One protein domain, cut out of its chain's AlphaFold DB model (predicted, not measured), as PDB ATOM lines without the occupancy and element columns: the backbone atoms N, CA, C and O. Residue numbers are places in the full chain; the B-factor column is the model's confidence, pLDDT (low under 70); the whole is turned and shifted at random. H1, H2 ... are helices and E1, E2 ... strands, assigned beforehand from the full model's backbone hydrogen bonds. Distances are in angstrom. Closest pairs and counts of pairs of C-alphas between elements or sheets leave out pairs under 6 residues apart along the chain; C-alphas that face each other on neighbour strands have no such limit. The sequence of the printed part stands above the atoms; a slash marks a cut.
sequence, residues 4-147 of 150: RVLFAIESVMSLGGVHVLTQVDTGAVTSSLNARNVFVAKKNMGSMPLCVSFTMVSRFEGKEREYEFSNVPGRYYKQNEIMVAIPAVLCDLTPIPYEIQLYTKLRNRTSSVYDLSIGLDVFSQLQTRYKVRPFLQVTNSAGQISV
ATOM      1  N   ARG A   4     173.191 140.020 134.365       84.06
ATOM      2  CA  ARG A   4     174.152 138.939 134.083       84.06
ATOM      3  C   ARG A   4     174.782 139.183 132.709       84.06
ATOM      4  O   ARG A   4     174.057 139.498 131.767       84.06
ATOM      5  N   VAL A   5     176.102 139.056 132.598       83.75
ATOM      6  CA  VAL A   5     176.834 139.218 131.331       83.75
ATOM      7  C   VAL A   5     177.812 138.064 131.171       83.75
ATOM      8  O   VAL A   5     178.574 137.778 132.093       83.75
ATOM      9  N   LEU A   6     177.764 137.402 130.014       84.75
ATOM     10  CA  LEU A   6     178.730 136.367 129.660       84.75
ATOM     11  C   LEU A   6     180.068 137.008 129.297       84.75
ATOM     12  O   LEU A   6     180.104 138.038 128.621       84.75
ATOM     13  N   PHE A   7     181.132 136.385 129.779       85.62
ATOM     14  CA  PHE A   7     182.505 136.826 129.656       85.62
ATOM     15  C   PHE A   7     183.310 135.740 128.957       85.62
ATOM     16  O   PHE A   7     183.456 134.646 129.507       85.62
ATOM     17  N   ALA A   8     183.814 136.013 127.758       84.94
ATOM     18  CA  ALA A   8     184.694 135.073 127.077       84.94
ATOM     19  C   ALA A   8     185.962 134.835 127.915       84.94
ATOM     20  O   ALA A   8     186.476 135.759 128.550       84.94
ATOM     21  N   ILE A   9     186.446 133.589 127.940       85.81
ATOM     22  CA  ILE A   9     187.697 133.236 128.633       85.81
ATOM     23  C   ILE A   9     188.886 133.844 127.891       85.81
ATOM     24  O   ILE A   9     189.832 134.300 128.516       85.81
ATOM     25  N   GLU A  10     188.819 133.893 126.565       87.69
ATOM     26  CA  GLU A  10     189.867 134.431 125.709       87.69
ATOM     27  C   GLU A  10     189.226 135.307 124.653       87.69
ATOM     28  O   GLU A  10     188.196 134.935 124.085       87.69
ATOM     29  N   SER A  11     189.803 136.480 124.426       86.94
ATOM     30  CA  SER A  11     189.346 137.393 123.385       86.94
ATOM     31  C   SER A  11     190.338 138.545 123.213       86.94
ATOM     32  O   SER A  11     191.509 138.458 123.592       86.94
ATOM     33  N   VAL A  12     189.864 139.641 122.639       86.56
ATOM     34  CA  VAL A  12     190.614 140.875 122.448       86.56
ATOM     35  C   VAL A  12     190.329 141.835 123.604       86.56
ATOM     36  O   VAL A  12     189.349 141.714 124.324       86.56
ATOM     37  N   MET A  13     191.194 142.810 123.830       91.69
ATOM     38  CA  MET A  13     190.879 143.989 124.636       91.69
ATOM     39  C   MET A  13     191.538 145.195 123.975       91.69
ATOM     40  O   MET A  13     192.593 145.045 123.364       91.69
ATOM     41  N   SER A  14     190.946 146.386 124.073       92.94
ATOM     42  CA  SER A  14     191.635 147.621 123.680       92.94
ATOM     43  C   SER A  14     192.291 148.249 124.907       92.94
ATOM     44  O   SER A  14     191.603 148.539 125.882       92.94
ATOM     45  N   LEU A  15     193.607 148.454 124.878       93.25
ATOM     46  CA  LEU A  15     194.411 149.081 125.927       93.25
ATOM     47  C   LEU A  15     194.978 150.398 125.407       93.25
ATOM     48  O   LEU A  15     195.867 150.395 124.559       93.25
ATOM     49  N   GLY A  16     194.454 151.529 125.883       88.81
ATOM     50  CA  GLY A  16     194.866 152.848 125.392       88.81
ATOM     51  C   GLY A  16     194.784 152.993 123.865       88.81
ATOM     52  O   GLY A  16     195.624 153.665 123.277       88.81
ATOM     53  N   GLY A  17     193.816 152.329 123.222       88.50
ATOM     54  CA  GLY A  17     193.643 152.320 121.765       88.50
ATOM     55  C   GLY A  17     194.359 151.184 121.023       88.50
ATOM     56  O   GLY A  17     194.186 151.059 119.816       88.50
ATOM     57  N   VAL A  18     195.124 150.329 121.713       90.94
ATOM     58  CA  VAL A  18     195.819 149.178 121.112       90.94
ATOM     59  C   VAL A  18     195.047 147.891 121.382       90.94
ATOM     60  O   VAL A  18     194.791 147.559 122.535       90.94
ATOM     61  N   HIS A  19     194.706 147.137 120.338       92.00
ATOM     62  CA  HIS A  19     194.092 145.818 120.493       92.00
ATOM     63  C   HIS A  19     195.129 144.767 120.902       92.00
ATOM     64  O   HIS A  19     196.221 144.721 120.335       92.00
ATOM     65  N   VAL A  20     194.790 143.934 121.887       92.06
ATOM     66  CA  VAL A  20     195.687 142.920 122.459       92.06
ATOM     67  C   VAL A  20     194.978 141.594 122.700       92.06
ATOM     68  O   VAL A  20     193.789 141.574 123.030       92.06
ATOM     69  N   LEU A  21     195.719 140.489 122.587       91.50
ATOM     70  CA  LEU A  21     195.204 139.163 122.925       91.50
ATOM     71  C   LEU A  21     195.162 138.984 124.441       91.50
ATOM     72  O   LEU A  21     196.154 139.198 125.145       91.50
ATOM     73  N   THR A  22     194.002 138.575 124.938       92.62
ATOM     74  CA  THR A  22     193.697 138.556 126.363       92.62
ATOM     75  C   THR A  22     193.140 137.208 126.786       92.62
ATOM     76  O   THR A  22     192.271 136.660 126.113       92.62
ATOM     77  N   GLN A  23     193.591 136.721 127.939       92.81
ATOM     78  CA  GLN A  23     192.973 135.602 128.652       92.81
ATOM     79  C   GLN A  23     192.399 136.066 129.994       92.81
ATOM     80  O   GLN A  23     192.928 136.980 130.630       92.81
ATOM     81  N   VAL A  24     191.359 135.391 130.464       91.94
ATOM     82  CA  VAL A  24     190.820 135.523 131.814       91.94
ATOM     83  C   VAL A  24     191.422 134.439 132.697       91.94
ATOM     84  O   VAL A  24     191.188 133.249 132.502       91.94
ATOM     85  N   ASP A  25     192.167 134.863 133.713       90.38
ATOM     86  CA  ASP A  25     192.796 133.998 134.704       90.38
ATOM     87  C   ASP A  25     192.070 134.143 136.045       90.38
ATOM     88  O   ASP A  25     192.312 135.062 136.830       90.38
ATOM     89  N   THR A  26     191.160 133.207 136.315       85.12
ATOM     90  CA  THR A  26     190.388 133.177 137.567       85.12
ATOM     91  C   THR A  26     191.222 132.831 138.798       85.12
ATOM     92  O   THR A  26     190.773 133.088 139.916       85.12
ATOM     93  N   GLY A  27     192.430 132.288 138.616       88.62
ATOM     94  CA  GLY A  27     193.390 132.070 139.696       88.62
ATOM     95  C   GLY A  27     194.132 133.349 140.093       88.62
ATOM     96  O   GLY A  27     194.698 133.427 141.187       88.62
ATOM     97  N   ALA A  28     194.116 134.378 139.241       89.31
ATOM     98  CA  ALA A  28     194.766 135.649 139.502       89.31
ATOM     99  C   ALA A  28     193.807 136.672 140.125       89.31
ATOM    100  O   ALA A  28     192.808 137.085 139.544       89.31
ATOM    101  N   VAL A  29     194.179 137.197 141.295       91.25
ATOM    102  CA  VAL A  29     193.471 138.341 141.902       91.25
ATOM    103  C   VAL A  29     193.665 139.618 141.083       91.25
ATOM    104  O   VAL A  29     192.778 140.460 141.037       91.25
ATOM    105  N   THR A  30     194.829 139.778 140.451       92.38
ATOM    106  CA  THR A  30     195.206 141.012 139.756       92.38
ATOM    107  C   THR A  30     195.724 140.721 138.368       92.38
ATOM    108  O   THR A  30     196.595 139.857 138.200       92.38
ATOM    109  N   SER A  31     195.267 141.534 137.425       95.19
ATOM    110  CA  SER A  31     195.688 141.504 136.033       95.19
ATOM    111  C   SER A  31     197.207 141.691 135.854       95.19
ATOM    112  O   SER A  31     197.898 142.318 136.671       95.19
ATOM    113  N   SER A  32     197.765 141.114 134.788       94.44
ATOM    114  CA  SER A  32     199.179 141.280 134.430       94.44
ATOM    115  C   SER A  32     199.374 141.428 132.934       94.44
ATOM    116  O   SER A  32     198.839 140.624 132.172       94.44
ATOM    117  N   LEU A  33     200.195 142.397 132.550       94.56
ATOM    118  CA  LEU A  33     200.477 142.776 131.177       94.56
ATOM    119  C   LEU A  33     201.914 142.423 130.805       94.56
ATOM    120  O   LEU A  33     202.841 142.704 131.574       94.56
ATOM    121  N   ASN A  34     202.088 141.838 129.621       92.62
ATOM    122  CA  ASN A  34     203.402 141.606 129.053       92.62
ATOM    123  C   ASN A  34     204.020 142.934 128.594       92.62
ATOM    124  O   ASN A  34     203.494 143.604 127.707       92.62
ATOM    125  N   ALA A  35     205.124 143.324 129.221       91.81
ATOM    126  CA  ALA A  35     205.796 144.587 128.963       91.81
ATOM    127  C   ALA A  35     207.304 144.482 129.203       91.81
ATOM    128  O   ALA A  35     207.774 143.746 130.075       91.81
ATOM    129  N   ARG A  36     208.060 145.279 128.452       91.19
ATOM    130  CA  ARG A  36     209.516 145.435 128.550       91.19
ATOM    131  C   ARG A  36     209.898 146.912 128.585       91.19
ATOM    132  O   ARG A  36     209.033 147.778 128.477       91.19
ATOM    133  N   ASN A  37     211.192 147.187 128.754       92.38
ATOM    134  CA  ASN A  37     211.747 148.546 128.788       92.38
ATOM    135  C   ASN A  37     211.006 149.462 129.781       92.38
ATOM    136  O   ASN A  37     210.690 150.608 129.477       92.38
ATOM    137  N   VAL A  38     210.668 148.928 130.960       92.00
ATOM    138  CA  VAL A  38     209.894 149.658 131.967       92.00
ATOM    139  C   VAL A  38     210.770 150.737 132.597       92.00
ATOM    140  O   VAL A  38     211.749 150.440 133.278       92.00
ATOM    141  N   PHE A  39     210.377 151.988 132.406       92.50
ATOM    142  CA  PHE A  39     210.970 153.163 133.020       92.50
ATOM    143  C   PHE A  39     210.006 153.759 134.046       92.50
ATOM    144  O   PHE A  39     208.816 153.922 133.778       92.50
ATOM    145  N   VAL A  40     210.520 154.108 135.226       90.56
ATOM    146  CA  VAL A  40     209.721 154.681 136.315       90.56
ATOM    147  C   VAL A  40     210.341 155.980 136.793       90.56
ATOM    148  O   VAL A  40     211.440 155.987 137.342       90.56
ATOM    149  N   ALA A  41     209.584 157.064 136.671       88.50
ATOM    150  CA  ALA A  41     209.891 158.344 137.288       88.50
ATOM    151  C   ALA A  41     208.960 158.590 138.482       88.50
ATOM    152  O   ALA A  41     207.740 158.428 138.384       88.50
ATOM    153  N   LYS A  42     209.518 159.012 139.620       83.00
ATOM    154  CA  LYS A  42     208.722 159.476 140.764       83.00
ATOM    155  C   LYS A  42     208.213 160.894 140.497       83.00
ATOM    156  O   LYS A  42     208.972 161.759 140.068       83.00
ATOM    157  N   LYS A  43     206.938 161.133 140.788       75.44
ATOM    158  CA  LYS A  43     206.292 162.445 140.840       75.44
ATOM    159  C   LYS A  43     206.010 162.809 142.297       75.44
ATOM    160  O   LYS A  43     205.605 161.968 143.092       75.44
ATOM    161  N   ASN A  44     206.174 164.086 142.625       62.91
ATOM    162  CA  ASN A  44     206.012 164.600 143.987       62.91
ATOM    163  C   ASN A  44     204.548 164.893 144.386       62.91
ATOM    164  O   ASN A  44     204.333 165.557 145.393       62.91
ATOM    165  N   MET A  45     203.534 164.442 143.631       58.66
ATOM    166  CA  MET A  45     202.125 164.766 143.915       58.66
ATOM    167  C   MET A  45     201.157 163.610 143.590       58.66
ATOM    168  O   MET A  45     201.199 163.066 142.488       58.66
ATOM    169  N   GLY A  46     200.239 163.298 144.519       62.12
ATOM    170  CA  GLY A  46     199.048 162.458 144.293       62.12
ATOM    171  C   GLY A  46     199.110 160.999 144.782       62.12
ATOM    172  O   GLY A  46     200.148 160.497 145.202       62.12
ATOM    173  N   SER A  47     197.962 160.306 144.716       62.41
ATOM    174  CA  SER A  47     197.781 158.905 145.152       62.41
ATOM    175  C   SER A  47     198.391 157.861 144.203       62.41
ATOM    176  O   SER A  47     198.583 156.709 144.594       62.41
ATOM    177  N   MET A  48     198.736 158.258 142.974       77.81
ATOM    178  CA  MET A  48     199.547 157.483 142.028       77.81
ATOM    179  C   MET A  48     200.839 158.254 141.742       77.81
ATOM    180  O   MET A  48     200.914 158.985 140.754       77.81
ATOM    181  N   PRO A  49     201.846 158.148 142.626       81.00
ATOM    182  CA  PRO A  49     203.011 159.023 142.597       81.00
ATOM    183  C   PRO A  49     204.017 158.646 141.504       81.00
ATOM    184  O   PRO A  49     205.072 159.263 141.433       81.00
ATOM    185  N   LEU A  50     203.770 157.621 140.681       89.38
ATOM    186  CA  LEU A  50     204.704 157.201 139.637       89.38
ATOM    187  C   LEU A  50     204.185 157.564 138.248       89.38
ATOM    188  O   LEU A  50     203.011 157.383 137.933       89.38
ATOM    189  N   CYS A  51     205.110 158.020 137.414       91.00
ATOM    190  CA  CYS A  51     204.958 158.134 135.976       91.00
ATOM    191  C   CYS A  51     205.731 156.973 135.351       91.00
ATOM    192  O   CYS A  51     206.949 156.890 135.522       91.00
ATOM    193  N   VAL A  52     205.032 156.061 134.685       93.19
ATOM    194  CA  VAL A  52     205.622 154.843 134.128       93.19
ATOM    195  C   VAL A  52     205.552 154.900 132.609       93.19
ATOM    196  O   VAL A  52     204.493 155.183 132.046       93.19
ATOM    197  N   SER A  53     206.673 154.614 131.959       94.81
ATOM    198  CA  SER A  53     206.732 154.377 130.519       94.81
ATOM    199  C   SER A  53     207.184 152.943 130.270       94.81
ATOM    200  O   SER A  53     208.007 152.421 131.018       94.81
ATOM    201  N   PHE A  54     206.627 152.275 129.270       94.75
ATOM    202  CA  PHE A  54     206.976 150.890 128.953       94.75
ATOM    203  C   PHE A  54     206.642 150.557 127.501       94.75
ATOM    204  O   PHE A  54     205.805 151.208 126.876       94.75
ATOM    205  N   THR A  55     207.266 149.499 126.991       93.62
ATOM    206  CA  THR A  55     206.976 148.945 125.670       93.62
ATOM    207  C   THR A  55     206.173 147.662 125.816       93.62
ATOM    208  O   THR A  55     206.568 146.732 126.521       93.62
ATOM    209  N   MET A  56     205.051 147.599 125.118       91.81
ATOM    210  CA  MET A  56     204.234 146.408 124.926       91.81
ATOM    211  C   MET A  56     204.556 145.773 123.576       91.81
ATOM    212  O   MET A  56     204.862 146.484 122.623       91.81
ATOM    213  N   VAL A  57     204.412 144.454 123.479       85.69
ATOM    214  CA  VAL A  57     204.257 143.758 122.196       85.69
ATOM    215  C   VAL A  57     202.806 143.309 122.109       85.69
ATOM    216  O   VAL A  57     202.358 142.588 122.994       85.69
ATOM    217  N   SER A  58     202.070 143.768 121.096       86.88
ATOM    218  CA  SER A  58     200.756 143.207 120.762       86.88
ATOM    219  C   SER A  58     200.935 142.161 119.674       86.88
ATOM    220  O   SER A  58     201.701 142.383 118.732       86.88
ATOM    221  N   ARG A  59     200.219 141.045 119.812       82.50
ATOM    222  CA  ARG A  59     200.185 139.950 118.829       82.50
ATOM    223  C   ARG A  59     198.852 139.850 118.093       82.50
ATOM    224  O   ARG A  59     198.516 138.817 117.512       82.50
ATOM    225  N   PHE A  60     198.069 140.921 118.140       80.88
ATOM    226  CA  PHE A  60     196.786 140.998 117.463       80.88
ATOM    227  C   PHE A  60     196.955 140.902 115.931       80.88
ATOM    228  O   PHE A  60     197.975 141.311 115.379       80.88
ATOM    229  N   GLU A  61     195.982 140.300 115.238       76.25
ATOM    230  CA  GLU A  61     196.035 139.994 113.789       76.25
ATOM    231  C   GLU A  61     197.199 139.079 113.352       76.25
ATOM    232  O   GLU A  61     197.550 139.024 112.172       76.25
ATOM    233  N   GLY A  62     197.820 138.358 114.293       72.69
ATOM    234  CA  GLY A  62     198.954 137.477 114.006       72.69
ATOM    235  C   GLY A  62     200.245 138.221 113.654       72.69
ATOM    236  O   GLY A  62     201.199 137.597 113.191       72.69
ATOM    237  N   LYS A  63     200.296 139.543 113.866       75.25
ATOM    238  CA  LYS A  63     201.493 140.364 113.673       75.25
ATOM    239  C   LYS A  63     201.991 140.852 115.021       75.25
ATOM    240  O   LYS A  63     201.239 141.449 115.784       75.25
ATOM    241  N   GLU A  64     203.272 140.639 115.295       83.12
ATOM    242  CA  GLU A  64     203.909 141.240 116.461       83.12
ATOM    243  C   GLU A  64     204.238 142.706 116.169       83.12
ATOM    244  O   GLU A  64     204.935 143.020 115.200       83.12
ATOM    245  N   ARG A  65     203.735 143.616 117.006       86.81
ATOM    246  CA  ARG A  65     204.063 145.041 116.919       86.81
ATOM    247  C   ARG A  65     204.323 145.640 118.289       86.81
ATOM    248  O   ARG A  65     203.609 145.367 119.252       86.81
ATOM    249  N   GLU A  66     205.353 146.476 118.350       90.19
ATOM    250  CA  GLU A  66     205.731 147.203 119.555       90.19
ATOM    251  C   GLU A  66     204.928 148.494 119.709       90.19
ATOM    252  O   GLU A  66     204.728 149.228 118.738       90.19
ATOM    253  N   TYR A  67     204.495 148.775 120.936       91.69
ATOM    254  CA  TYR A  67     203.766 149.987 121.300       91.69
ATOM    255  C   TYR A  67     204.374 150.600 122.551       91.69
ATOM    256  O   TYR A  67     204.535 149.927 123.571       91.69
ATOM    257  N   GLU A  68     204.687 151.887 122.478       94.06
ATOM    258  CA  GLU A  68     205.198 152.643 123.612       94.06
ATOM    259  C   GLU A  68     204.058 153.336 124.345       94.06
ATOM    260  O   GLU A  68     203.293 154.114 123.776       94.06
ATOM    261  N   PHE A  69     203.982 153.077 125.641       93.56
ATOM    262  CA  PHE A  69     203.114 153.794 126.553       93.56
ATOM    263  C   PHE A  69     203.977 154.747 127.361       93.56
ATOM    264  O   PHE A  69     204.974 154.336 127.950       93.56
ATOM    265  N   SER A  70     203.589 156.019 127.392       92.88
ATOM    266  CA  SER A  70     204.316 157.063 128.108       92.88
ATOM    267  C   SER A  70     203.440 157.739 129.142       92.88
ATOM    268  O   SER A  70     202.249 157.952 128.932       92.88
ATOM    269  N   ASN A  71     204.064 158.130 130.251       90.50
ATOM    270  CA  ASN A  71     203.423 158.874 131.330       90.50
ATOM    271  C   ASN A  71     202.180 158.196 131.935       90.50
ATOM    272  O   ASN A  71     201.245 158.870 132.372       90.50
ATOM    273  N   VAL A  72     202.179 156.863 131.994       93.31
ATOM    274  CA  VAL A  72     201.075 156.090 132.563       93.31
ATOM    275  C   VAL A  72     201.111 156.185 134.092       93.31
ATOM    276  O   VAL A  72     202.175 155.971 134.686       93.31
ATOM    277  N   PRO A  73     199.982 156.483 134.762       93.06
ATOM    278  CA  PRO A  73     199.917 156.487 136.218       93.06
ATOM    279  C   PRO A  73     200.281 155.119 136.798       93.06
ATOM    280  O   PRO A  73     199.758 154.090 136.363       93.06
ATOM    281  N   GLY A  74     201.147 155.108 137.810       92.88
ATOM    282  CA  GLY A  74     201.575 153.876 138.459       92.88
ATOM    283  C   GLY A  74     201.778 153.988 139.964       92.88
ATOM    284  O   GLY A  74     201.824 155.070 140.555       92.88
ATOM    285  N   ARG A  75     201.923 152.820 140.588       90.94
ATOM    286  CA  ARG A  75     202.290 152.645 141.994       90.94
ATOM    287  C   ARG A  75     203.145 151.395 142.166       90.94
ATOM    288  O   ARG A  75     203.033 150.446 141.389       90.94
ATOM    289  N   TYR A  76     203.960 151.374 143.213       87.31
ATOM    290  CA  TYR A  76     204.644 150.150 143.618       87.31
ATOM    291  C   TYR A  76     203.627 149.102 144.087       87.31
ATOM    292  O   TYR A  76     202.617 149.428 144.717       87.31
ATOM    293  N   TYR A  77     203.899 147.843 143.772       86.06
ATOM    294  CA  TYR A  77     203.121 146.690 144.190       86.06
ATOM    295  C   TYR A  77     204.080 145.596 144.652       86.06
ATOM    296  O   TYR A  77     204.883 145.109 143.866       86.06
ATOM    297  N   LYS A  78     204.008 145.207 145.931       84.75
ATOM    298  CA  LYS A  78     204.990 144.299 146.555       84.75
ATOM    299  C   LYS A  78     206.443 144.775 146.336       84.75
ATOM    300  O   LYS A  78     206.690 145.902 145.906       84.75
ATOM    301  N   GLN A  79     207.425 143.962 146.720       76.75
ATOM    302  CA  GLN A  79     208.833 144.290 146.494       76.75
ATOM    303  C   GLN A  79     209.134 144.213 144.987       76.75
ATOM    304  O   GLN A  79     209.036 143.147 144.390       76.75
ATOM    305  N   ASN A  80     209.497 145.354 144.395       75.06
ATOM    306  CA  ASN A  80     209.969 145.522 143.013       75.06
ATOM    307  C   ASN A  80     208.972 145.256 141.866       75.06
ATOM    308  O   ASN A  80     209.392 145.324 140.712       75.06
ATOM    309  N   GLU A  81     207.676 145.019 142.109       85.31
ATOM    310  CA  GLU A  81     206.686 145.055 141.018       85.31
ATOM    311  C   GLU A  81     206.047 146.449 140.917       85.31
ATOM    312  O   GLU A  81     205.889 147.185 141.897       85.31
ATOM    313  N   ILE A  82     205.674 146.830 139.698       89.75
ATOM    314  CA  ILE A  82     204.980 148.085 139.411       89.75
ATOM    315  C   ILE A  82     203.616 147.744 138.837       89.75
ATOM    316  O   ILE A  82     203.488 146.919 137.928       89.75
ATOM    317  N   MET A  83     202.600 148.402 139.377       93.31
ATOM    318  CA  MET A  83     201.248 148.361 138.859       93.31
ATOM    319  C   MET A  83     200.946 149.682 138.175       93.31
ATOM    320  O   MET A  83     201.140 150.743 138.769       93.31
ATOM    321  N   VAL A  84     200.452 149.606 136.948       94.56
ATOM    322  CA  VAL A  84     200.014 150.764 136.173       94.56
ATOM    323  C   VAL A  84     198.504 150.755 136.013       94.56
ATOM    324  O   VAL A  84     197.869 149.701 136.074       94.56
ATOM    325  N   ALA A  85     197.935 151.938 135.823       94.06
ATOM    326  CA  ALA A  85     196.527 152.124 135.534       94.06
ATOM    327  C   ALA A  85     196.383 152.549 134.065       94.06
ATOM    328  O   ALA A  85     196.744 153.672 133.717       94.06
ATOM    329  N   ILE A  86     195.827 151.678 133.222       94.19
ATOM    330  CA  ILE A  86     195.656 151.918 131.780       94.19
ATOM    331  C   ILE A  86     194.154 151.960 131.450       94.19
ATOM    332  O   ILE A  86     193.438 151.036 131.841       94.19
ATOM    333  N   PRO A  87     193.650 152.987 130.740       93.75
ATOM    334  CA  PRO A  87     192.288 152.976 130.214       93.75
ATOM    335  C   PRO A  87     192.098 151.810 129.250       93.75
ATOM    336  O   PRO A  87     192.937 151.584 128.372       93.75
ATOM    337  N   ALA A  88     191.006 151.075 129.403       94.88
ATOM    338  CA  ALA A  88     190.804 149.868 128.632       94.88
ATOM    339  C   ALA A  88     189.339 149.605 128.290       94.88
ATOM    340  O   ALA A  88     188.442 149.951 129.057       94.88
ATOM    341  N   VAL A  89     189.107 148.951 127.153       94.81
ATOM    342  CA  VAL A  89     187.778 148.558 126.676       94.81
ATOM    343  C   VAL A  89     187.734 147.050 126.503       94.81
ATOM    344  O   VAL A  89     188.555 146.475 125.787       94.81
ATOM    345  N   LEU A  90     186.758 146.412 127.147       89.88
ATOM    346  CA  LEU A  90     186.512 144.965 127.108       89.88
ATOM    347  C   LEU A  90     185.852 144.523 125.783       89.88
ATOM    348  O   LEU A  90     184.763 143.946 125.790       89.88
ATOM    349  N   CYS A  91     186.493 144.846 124.654       84.75
ATOM    350  CA  CYS A  91     186.083 144.454 123.302       84.75
ATOM    351  C   CYS A  91     185.968 142.932 123.209       84.75
ATOM    352  O   CYS A  91     186.872 142.257 123.657       84.75
ATOM    353  N   ASP A  92     184.891 142.383 122.653       83.31
ATOM    354  CA  ASP A  92     184.718 140.942 122.373       83.31
ATOM    355  C   ASP A  92     184.823 139.971 123.570       83.31
ATOM    356  O   ASP A  92     184.490 138.794 123.448       83.31
ATOM    357  N   LEU A  93     185.232 140.436 124.753       81.00
ATOM    358  CA  LEU A  93     185.111 139.720 126.019       81.00
ATOM    359  C   LEU A  93     183.665 139.716 126.497       81.00
ATOM    360  O   LEU A  93     183.269 138.833 127.247       81.00
ATOM    361  N   THR A  94     182.877 140.704 126.076       82.44
ATOM    362  CA  THR A  94     181.480 140.872 126.472       82.44
ATOM    363  C   THR A  94     180.618 141.282 125.281       82.44
ATOM    364  O   THR A  94     181.111 141.949 124.377       82.44
ATOM    365  N   PRO A  95     179.307 140.973 125.291       81.19
ATOM    366  CA  PRO A  95     178.378 141.399 124.240       81.19
ATOM    367  C   PRO A  95     178.137 142.918 124.194       81.19
ATOM    368  O   PRO A  95     177.506 143.409 123.264       81.19
ATOM    369  N   ILE A  96     178.563 143.665 125.218       85.25
ATOM    370  CA  ILE A  96     178.444 145.125 125.297       85.25
ATOM    371  C   ILE A  96     179.789 145.650 125.790       85.25
ATOM    372  O   ILE A  96     180.185 145.232 126.874       85.25
ATOM    373  N   PRO A  97     180.467 146.560 125.076       88.12
ATOM    374  CA  PRO A  97     181.765 147.061 125.506       88.12
ATOM    375  C   PRO A  97     181.655 147.820 126.835       88.12
ATOM    376  O   PRO A  97     180.766 148.653 127.022       88.12
ATOM    377  N   TYR A  98     182.590 147.550 127.747       91.62
ATOM    378  CA  TYR A  98     182.727 148.267 129.016       91.62
ATOM    379  C   TYR A  98     184.088 148.948 129.092       91.62
ATOM    380  O   TYR A  98     185.121 148.307 128.883       91.62
ATOM    381  N   GLU A  99     184.073 150.229 129.441       93.94
ATOM    382  CA  GLU A  99     185.274 151.018 129.699       93.94
ATOM    383  C   GLU A  99     185.711 150.863 131.156       93.94
ATOM    384  O   GLU A  99     184.972 151.149 132.098       93.94
ATOM    385  N   ILE A 100     186.941 150.432 131.381       93.56
ATOM    386  CA  ILE A 100     187.482 150.232 132.722       93.56
ATOM    387  C   ILE A 100     188.829 150.925 132.867       93.56
ATOM    388  O   ILE A 100     189.522 151.197 131.887       93.56
ATOM    389  N   GLN A 101     189.215 151.172 134.116       92.62
ATOM    390  CA  GLN A 101     190.603 151.463 134.428       92.62
ATOM    391  C   GLN A 101     191.278 150.138 134.779       92.62
ATOM    392  O   GLN A 101     191.044 149.567 135.845       92.62
ATOM    393  N   LEU A 102     192.099 149.616 133.876       94.62
ATOM    394  CA  LEU A 102     192.801 148.364 134.105       94.62
ATOM    395  C   LEU A 102     194.008 148.606 135.014       94.62
ATOM    396  O   LEU A 102     194.952 149.300 134.635       94.62
ATOM    397  N   TYR A 103     193.996 147.993 136.197       93.75
ATOM    398  CA  TYR A 103     195.132 147.979 137.110       93.75
ATOM    399  C   TYR A 103     195.964 146.731 136.852       93.75
ATOM    400  O   TYR A 103     195.603 145.631 137.261       93.75
ATOM    401  N   THR A 104     197.085 146.887 136.159       95.00
ATOM    402  CA  THR A 104     197.863 145.743 135.687       95.00
ATOM    403  C   THR A 104     199.307 145.808 136.146       95.00
ATOM    404  O   THR A 104     199.932 146.869 136.173       95.00
ATOM    405  N   LYS A 105     199.841 144.653 136.539       95.12
ATOM    406  CA  LYS A 105     201.269 144.495 136.826       95.12
ATOM    407  C   LYS A 105     202.024 144.396 135.512       95.12
ATOM    408  O   LYS A 105     201.675 143.560 134.680       95.12
ATOM    409  N   LEU A 106     203.090 145.169 135.368       93.19
ATOM    410  CA  LEU A 106     204.001 145.019 134.238       93.19
ATOM    411  C   LEU A 106     204.922 143.822 134.484       93.19
ATOM    412  O   LEU A 106     205.549 143.728 135.539       93.19
ATOM    413  N   ARG A 107     204.986 142.889 133.533       89.50
ATOM    414  CA  ARG A 107     205.864 141.715 133.603       89.50
ATOM    415  C   ARG A 107     206.514 141.465 132.256       89.50
ATOM    416  O   ARG A 107     205.817 141.425 131.254       89.50
ATOM    417  N   ASN A 108     207.814 141.203 132.247       88.25
ATOM    418  CA  ASN A 108     208.485 140.721 131.046       88.25
ATOM    419  C   ASN A 108     208.318 139.197 130.961       88.25
ATOM    420  O   ASN A 108     208.904 138.469 131.764       88.25
ATOM    421  N   ARG A 109     207.474 138.717 130.043       80.50
ATOM    422  CA  ARG A 109     207.240 137.286 129.811       80.50
ATOM    423  C   ARG A 109     207.588 136.932 128.371       80.50
ATOM    424  O   ARG A 109     206.797 137.146 127.456       80.50
ATOM    425  N   THR A 110     208.742 136.307 128.186       73.56
ATOM    426  CA  THR A 110     209.218 135.827 126.881       73.56
ATOM    427  C   THR A 110     208.396 134.665 126.314       73.56
ATOM    428  O   THR A 110     208.369 134.499 125.103       73.56
ATOM    429  N   SER A 111     207.693 133.890 127.149       77.19
ATOM    430  CA  SER A 111     206.954 132.679 126.740       77.19
ATOM    431  C   SER A 111     205.423 132.784 126.815       77.19
ATOM    432  O   SER A 111     204.732 131.783 126.640       77.19
ATOM    433  N   SER A 112     204.861 133.962 127.104       79.31
ATOM    434  CA  SER A 112     203.401 134.119 127.218       79.31
ATOM    435  C   SER A 112     202.753 134.200 125.839       79.31
ATOM    436  O   SER A 112     203.177 135.030 125.038       79.31
ATOM    437  N   VAL A 113     201.708 133.402 125.592       84.00
ATOM    438  CA  VAL A 113     200.893 133.468 124.360       84.00
ATOM    439  C   VAL A 113     200.013 134.720 124.351       84.00
ATOM    440  O   VAL A 113     199.932 135.410 123.341       84.00
ATOM    441  N   TYR A 114     199.416 135.056 125.497       89.69
ATOM    442  CA  TYR A 114     198.573 136.242 125.657       89.69
ATOM    443  C   TYR A 114     199.397 137.451 126.093       89.69
ATOM    444  O   TYR A 114     200.342 137.329 126.887       89.69
ATOM    445  N   ASP A 115     198.989 138.617 125.606       92.50
ATOM    446  CA  ASP A 115     199.594 139.908 125.927       92.50
ATOM    447  C   ASP A 115     199.105 140.393 127.301       92.50
ATOM    448  O   ASP A 115     199.858 140.989 128.076       92.50
ATOM    449  N   LEU A 116     197.847 140.077 127.632       93.69
ATOM    450  CA  LEU A 116     197.197 140.415 128.892       93.69
ATOM    451  C   LEU A 116     196.560 139.183 129.547       93.69
ATOM    452  O   LEU A 116     195.841 138.410 128.921       93.69
ATOM    453  N   SER A 117     196.767 139.055 130.855       94.19
ATOM    454  CA  SER A 117     196.000 138.157 131.718       94.19
ATOM    455  C   SER A 117     195.104 139.001 132.621       94.19
ATOM    456  O   SER A 117     195.627 139.784 133.416       94.19
ATOM    457  N   ILE A 118     193.786 138.859 132.500       94.12
ATOM    458  CA  ILE A 118     192.786 139.540 133.330       94.12
ATOM    459  C   ILE A 118     192.572 138.754 134.620       94.12
ATOM    460  O   ILE A 118     192.299 137.558 134.576       94.12
ATOM    461  N   GLY A 119     192.669 139.440 135.758       93.12
ATOM    462  CA  GLY A 119     192.332 138.891 137.067       93.12
ATOM    463  C   GLY A 119     190.911 139.230 137.525       93.12
ATOM    464  O   GLY A 119     190.147 139.942 136.867       93.12
ATOM    465  N   LEU A 120     190.566 138.749 138.720       91.81
ATOM    466  CA  LEU A 120     189.269 138.997 139.362       91.81
ATOM    467  C   LEU A 120     189.031 140.477 139.719       91.81
ATOM    468  O   LEU A 120     187.890 140.882 139.957       91.81
ATOM    469  N   ASP A 121     190.073 141.310 139.726       91.75
ATOM    470  CA  ASP A 121     189.964 142.752 139.936       91.75
ATOM    471  C   ASP A 121     189.069 143.435 138.892       91.75
ATOM    472  O   ASP A 121     188.271 144.308 139.237       91.75
ATOM    473  N   VAL A 122     189.115 142.985 137.636       92.50
ATOM    474  CA  VAL A 122     188.233 143.487 136.572       92.50
ATOM    475  C   VAL A 122     186.776 143.101 136.826       92.50
ATOM    476  O   VAL A 122     185.870 143.914 136.649       92.50
ATOM    477  N   PHE A 123     186.536 141.883 137.313       91.19
ATOM    478  CA  PHE A 123     185.196 141.374 137.612       91.19
ATOM    479  C   PHE A 123     184.553 142.195 138.735       91.19
ATOM    480  O   PHE A 123     183.394 142.604 138.637       91.19
ATOM    481  N   SER A 124     185.342 142.510 139.764       90.38
ATOM    482  CA  SER A 124     184.940 143.394 140.858       90.38
ATOM    483  C   SER A 124     184.613 144.809 140.366       90.38
ATOM    484  O   SER A 124     183.583 145.376 140.745       90.38
ATOM    485  N   GLN A 125     185.421 145.375 139.460       91.88
ATOM    486  CA  GLN A 125     185.132 146.683 138.858       91.88
ATOM    487  C   GLN A 125     183.808 146.692 138.086       91.88
ATOM    488  O   GLN A 125     183.018 147.622 138.231       91.88
ATOM    489  N   LEU A 126     183.519 145.650 137.305       90.88
ATOM    490  CA  LEU A 126     182.253 145.544 136.573       90.88
ATOM    491  C   LEU A 126     181.044 145.459 137.508       90.88
ATOM    492  O   LEU A 126     180.021 146.111 137.281       90.88
ATOM    493  N   GLN A 127     181.173 144.700 138.595       90.88
ATOM    494  CA  GLN A 127     180.117 144.575 139.590       90.88
ATOM    495  C   GLN A 127     179.860 145.887 140.328       90.88
ATOM    496  O   GLN A 127     178.706 146.273 140.511       90.88
ATOM    497  N   THR A 128     180.920 146.583 140.723       91.50
ATOM    498  CA  THR A 128     180.829 147.826 141.497       91.50
ATOM    499  C   THR A 128     180.409 149.020 140.642       91.50
ATOM    500  O   THR A 128     179.508 149.759 141.034       91.50
ATOM    501  N   ARG A 129     181.004 149.193 139.455       92.31
ATOM    502  CA  ARG A 129     180.773 150.358 138.584       92.31
ATOM    503  C   ARG A 129     179.537 150.216 137.701       92.31
ATOM    504  O   ARG A 129     178.794 151.178 137.538       92.31
ATOM    505  N   TYR A 130     179.304 149.026 137.148       90.44
ATOM    506  CA  TYR A 130     178.250 148.797 136.153       90.44
ATOM    507  C   TYR A 130     177.074 147.972 136.680       90.44
ATOM    508  O   TYR A 130     176.098 147.773 135.959       90.44
ATOM    509  N   LYS A 131     177.127 147.500 137.935       90.25
ATOM    510  CA  LYS A 131     176.111 146.603 138.522       90.25
ATOM    511  C   LYS A 131     175.889 145.350 137.664       90.25
ATOM    512  O   LYS A 131     174.773 144.829 137.568       90.25
ATOM    513  N   VAL A 132     176.966 144.875 137.038       88.44
ATOM    514  CA  VAL A 132     176.985 143.688 136.186       88.44
ATOM    515  C   VAL A 132     177.566 142.517 136.963       88.44
ATOM    516  O   VAL A 132     178.588 142.648 137.627       88.44
ATOM    517  N   ARG A 133     176.932 141.350 136.861       86.69
ATOM    518  CA  ARG A 133     177.498 140.098 137.363       86.69
ATOM    519  C   ARG A 133     178.134 139.344 136.188       86.69
ATOM    520  O   ARG A 133     177.378 138.801 135.378       86.69
ATOM    521  N   PRO A 134     179.472 139.332 136.066       84.94
ATOM    522  CA  PRO A 134     180.158 138.586 135.017       84.94
ATOM    523  C   PRO A 134     180.064 137.072 135.263       84.94
ATOM    524  O   PRO A 134     180.225 136.604 136.391       84.94
ATOM    525  N   PHE A 135     179.798 136.316 134.202       85.12
ATOM    526  CA  PHE A 135     179.793 134.854 134.174       85.12
ATOM    527  C   PHE A 135     180.735 134.387 133.082       85.12
ATOM    528  O   PHE A 135     180.598 134.818 131.944       85.12
ATOM    529  N   LEU A 136     181.659 133.492 133.404       84.50
ATOM    530  CA  LEU A 136     182.568 132.961 132.396       84.50
ATOM    531  C   LEU A 136     181.812 132.087 131.411       84.50
ATOM    532  O   LEU A 136     181.005 131.234 131.787       84.50
ATOM    533  N   GLN A 137     182.105 132.309 130.144       81.50
ATOM    534  CA  GLN A 137     181.656 131.476 129.060       81.50
ATOM    535  C   GLN A 137     182.478 130.191 129.079       81.50
ATOM    536  O   GLN A 137     183.644 130.188 128.702       81.50
ATOM    537  N   VAL A 138     181.875 129.093 129.523       72.94
ATOM    538  CA  VAL A 138     182.508 127.775 129.456       72.94
ATOM    539  C   VAL A 138     182.128 127.144 128.126       72.94
ATOM    540  O   VAL A 138     180.940 127.028 127.816       72.94
ATOM    541  N   THR A 139     183.108 126.739 127.328       64.75
ATOM    542  CA  THR A 139     182.869 125.974 126.100       64.75
ATOM    543  C   THR A 139     183.101 124.489 126.340       64.75
ATOM    544  O   THR A 139     184.013 124.109 127.075       64.75
ATOM    545  N   ASN A 140     182.284 123.635 125.725       70.75
ATOM    546  CA  ASN A 140     182.565 122.201 125.686       70.75
ATOM    547  C   ASN A 140     183.714 121.892 124.701       70.75
ATOM    548  O   ASN A 140     184.222 122.779 124.014       70.75
ATOM    549  N   SER A 141     184.109 120.620 124.601       68.69
ATOM    550  CA  SER A 141     185.165 120.160 123.685       68.69
ATOM    551  C   SER A 141     184.865 120.394 122.196       68.69
ATOM    552  O   SER A 141     185.781 120.339 121.384       68.69
ATOM    553  N   ALA A 142     183.611 120.681 121.834       71.44
ATOM    554  CA  ALA A 142     183.191 121.038 120.479       71.44
ATOM    555  C   ALA A 142     183.149 122.564 120.243       71.44
ATOM    556  O   ALA A 142     182.630 123.011 119.222       71.44
ATOM    557  N   GLY A 143     183.637 123.375 121.190       60.06
ATOM    558  CA  GLY A 143     183.623 124.839 121.106       60.06
ATOM    559  C   GLY A 143     182.243 125.470 121.325       60.06
ATOM    560  O   GLY A 143     182.086 126.680 121.172       60.06
ATOM    561  N   GLN A 144     181.229 124.688 121.700       69.56
ATOM    562  CA  GLN A 144     179.888 125.210 121.953       69.56
ATOM    563  C   GLN A 144     179.819 125.834 123.340       69.56
ATOM    564  O   GLN A 144     180.290 125.255 124.321       69.56
ATOM    565  N   ILE A 145     179.173 126.995 123.429       66.38
ATOM    566  CA  ILE A 145     178.947 127.693 124.692       66.38
ATOM    567  C   ILE A 145     177.998 126.866 125.556       66.38
ATOM    568  O   ILE A 145     176.797 126.789 125.294       66.38
ATOM    569  N   SER A 146     178.527 126.280 126.624       58.72
ATOM    570  CA  SER A 146     177.705 125.760 127.706       58.72
ATOM    571  C   SER A 146     177.261 126.945 128.558       58.72
ATOM    572  O   SER A 146     178.029 127.500 129.339       58.72
ATOM    573  N   VAL A 147     176.020 127.392 128.368       55.53
ATOM    574  CA  VAL A 147     175.405 128.341 129.298       55.53
ATOM    575  C   VAL A 147     175.026 127.540 130.541       55.53
ATOM    576  O   VAL A 147     174.190 126.637 130.430       55.53
TER     577      VAL A 147
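Overview. This is residues 4 to 147 of the 150 residues of an uncharacterized protein of Giardia intestinalis (strain P15) (UniProt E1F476). You are looking at a small, strongly twisted barrel, in which the strands E2 to E9 form one sheet that closes on itself and has no edge strand. H1 packs on it over E8, and a two-strand ribbon, E1 beside E10, lies toward one end of the long axis with the tail, residues 137 to 147. The printed part has 144 residues and runs E1, E2, E3, E4, E5, E6, E7, E8, E9, H1, E10. It is mostly strand; the large sheet is branched and mixed, the ribbon parallel. The whole is compact, with a radius of gyration of the C-alphas of 15.5 A and spans of 50 by 35 by 27 A.

Arrangement. Start at E1, residues 4 to 7, parallel to E10, residues 132 to 136; N 7 and O 135 are 2.7 A apart, within hydrogen-bond range like the other N and O pairs quoted here. E1 runs on at 94 degrees into E2, residues 10 to 15, which forms a hairpin with E3, residues 18 to 24 (N 13 and O 20, 3.0 A). E9, residues 116 to 118, is parallel to E3 (N 118 and O 23, 2.8 A). Look next at E4, residues 32 to 42, which bends by 98 degrees at residue 35. On one side of it are E9 (N 32 and O 117, 2.9 A) and E5, residues 50 to 58 (N 41 and O 51, 2.9 A), both antiparallel; on the other side is E8, residues 99 to 107, parallel (N 33 and O 105, 2.8 A). E4, E5, E6, residues 65 to 77, E7, residues 81 to 89, and E8 make a meander, each strand the antiparallel neighbour of the one before. E6 bends by 86 degrees at residue 73 and pairs with E5 (N 56 and O 67, 2.8 A) and E7 (N 75 and O 83, 2.9 A). E7 has E2 (N 14 and O 89, 2.9 A) and E6 on one side, and E8 (N 86 and O 102, 2.9 A) on the other. H1, residues 120 to 130, is on this sheet at a height of 8.2 A, over E8 and along the strands, at 17 degrees to E8 on the local plane; the closest C-alphas, of Leu 102 and Val 122, are 7.1 A apart. In H1 every O i to N i+4 pair is within hydrogen-bond range.

Along the chain. Find C-alpha 4 at (174.152, 138.939, 134.083), where E1 begins. From C-alpha 65 at (204.063, 145.041, 116.919), E6 spans 27.3 A; E7 spans 24.0 A, E5 23.8 A, E8 22.9 A, E4 21.5 A and H1 15.1 A. E10 ends at C-alpha 136, (182.568, 132.961, 132.396).

Size, cuts and confidence. The two farthest C-alphas, of Asn 44 and Ala 142, are 54.5 A apart. The printed part has no cut and no long link. In the tail, residues 138 to 139 pair antiparallel with 145 to 146. Confidence is under 70 at residues 44 to 47, 139, 141 and 143 to 147; the mean pLDDT of the printed part is 86.4.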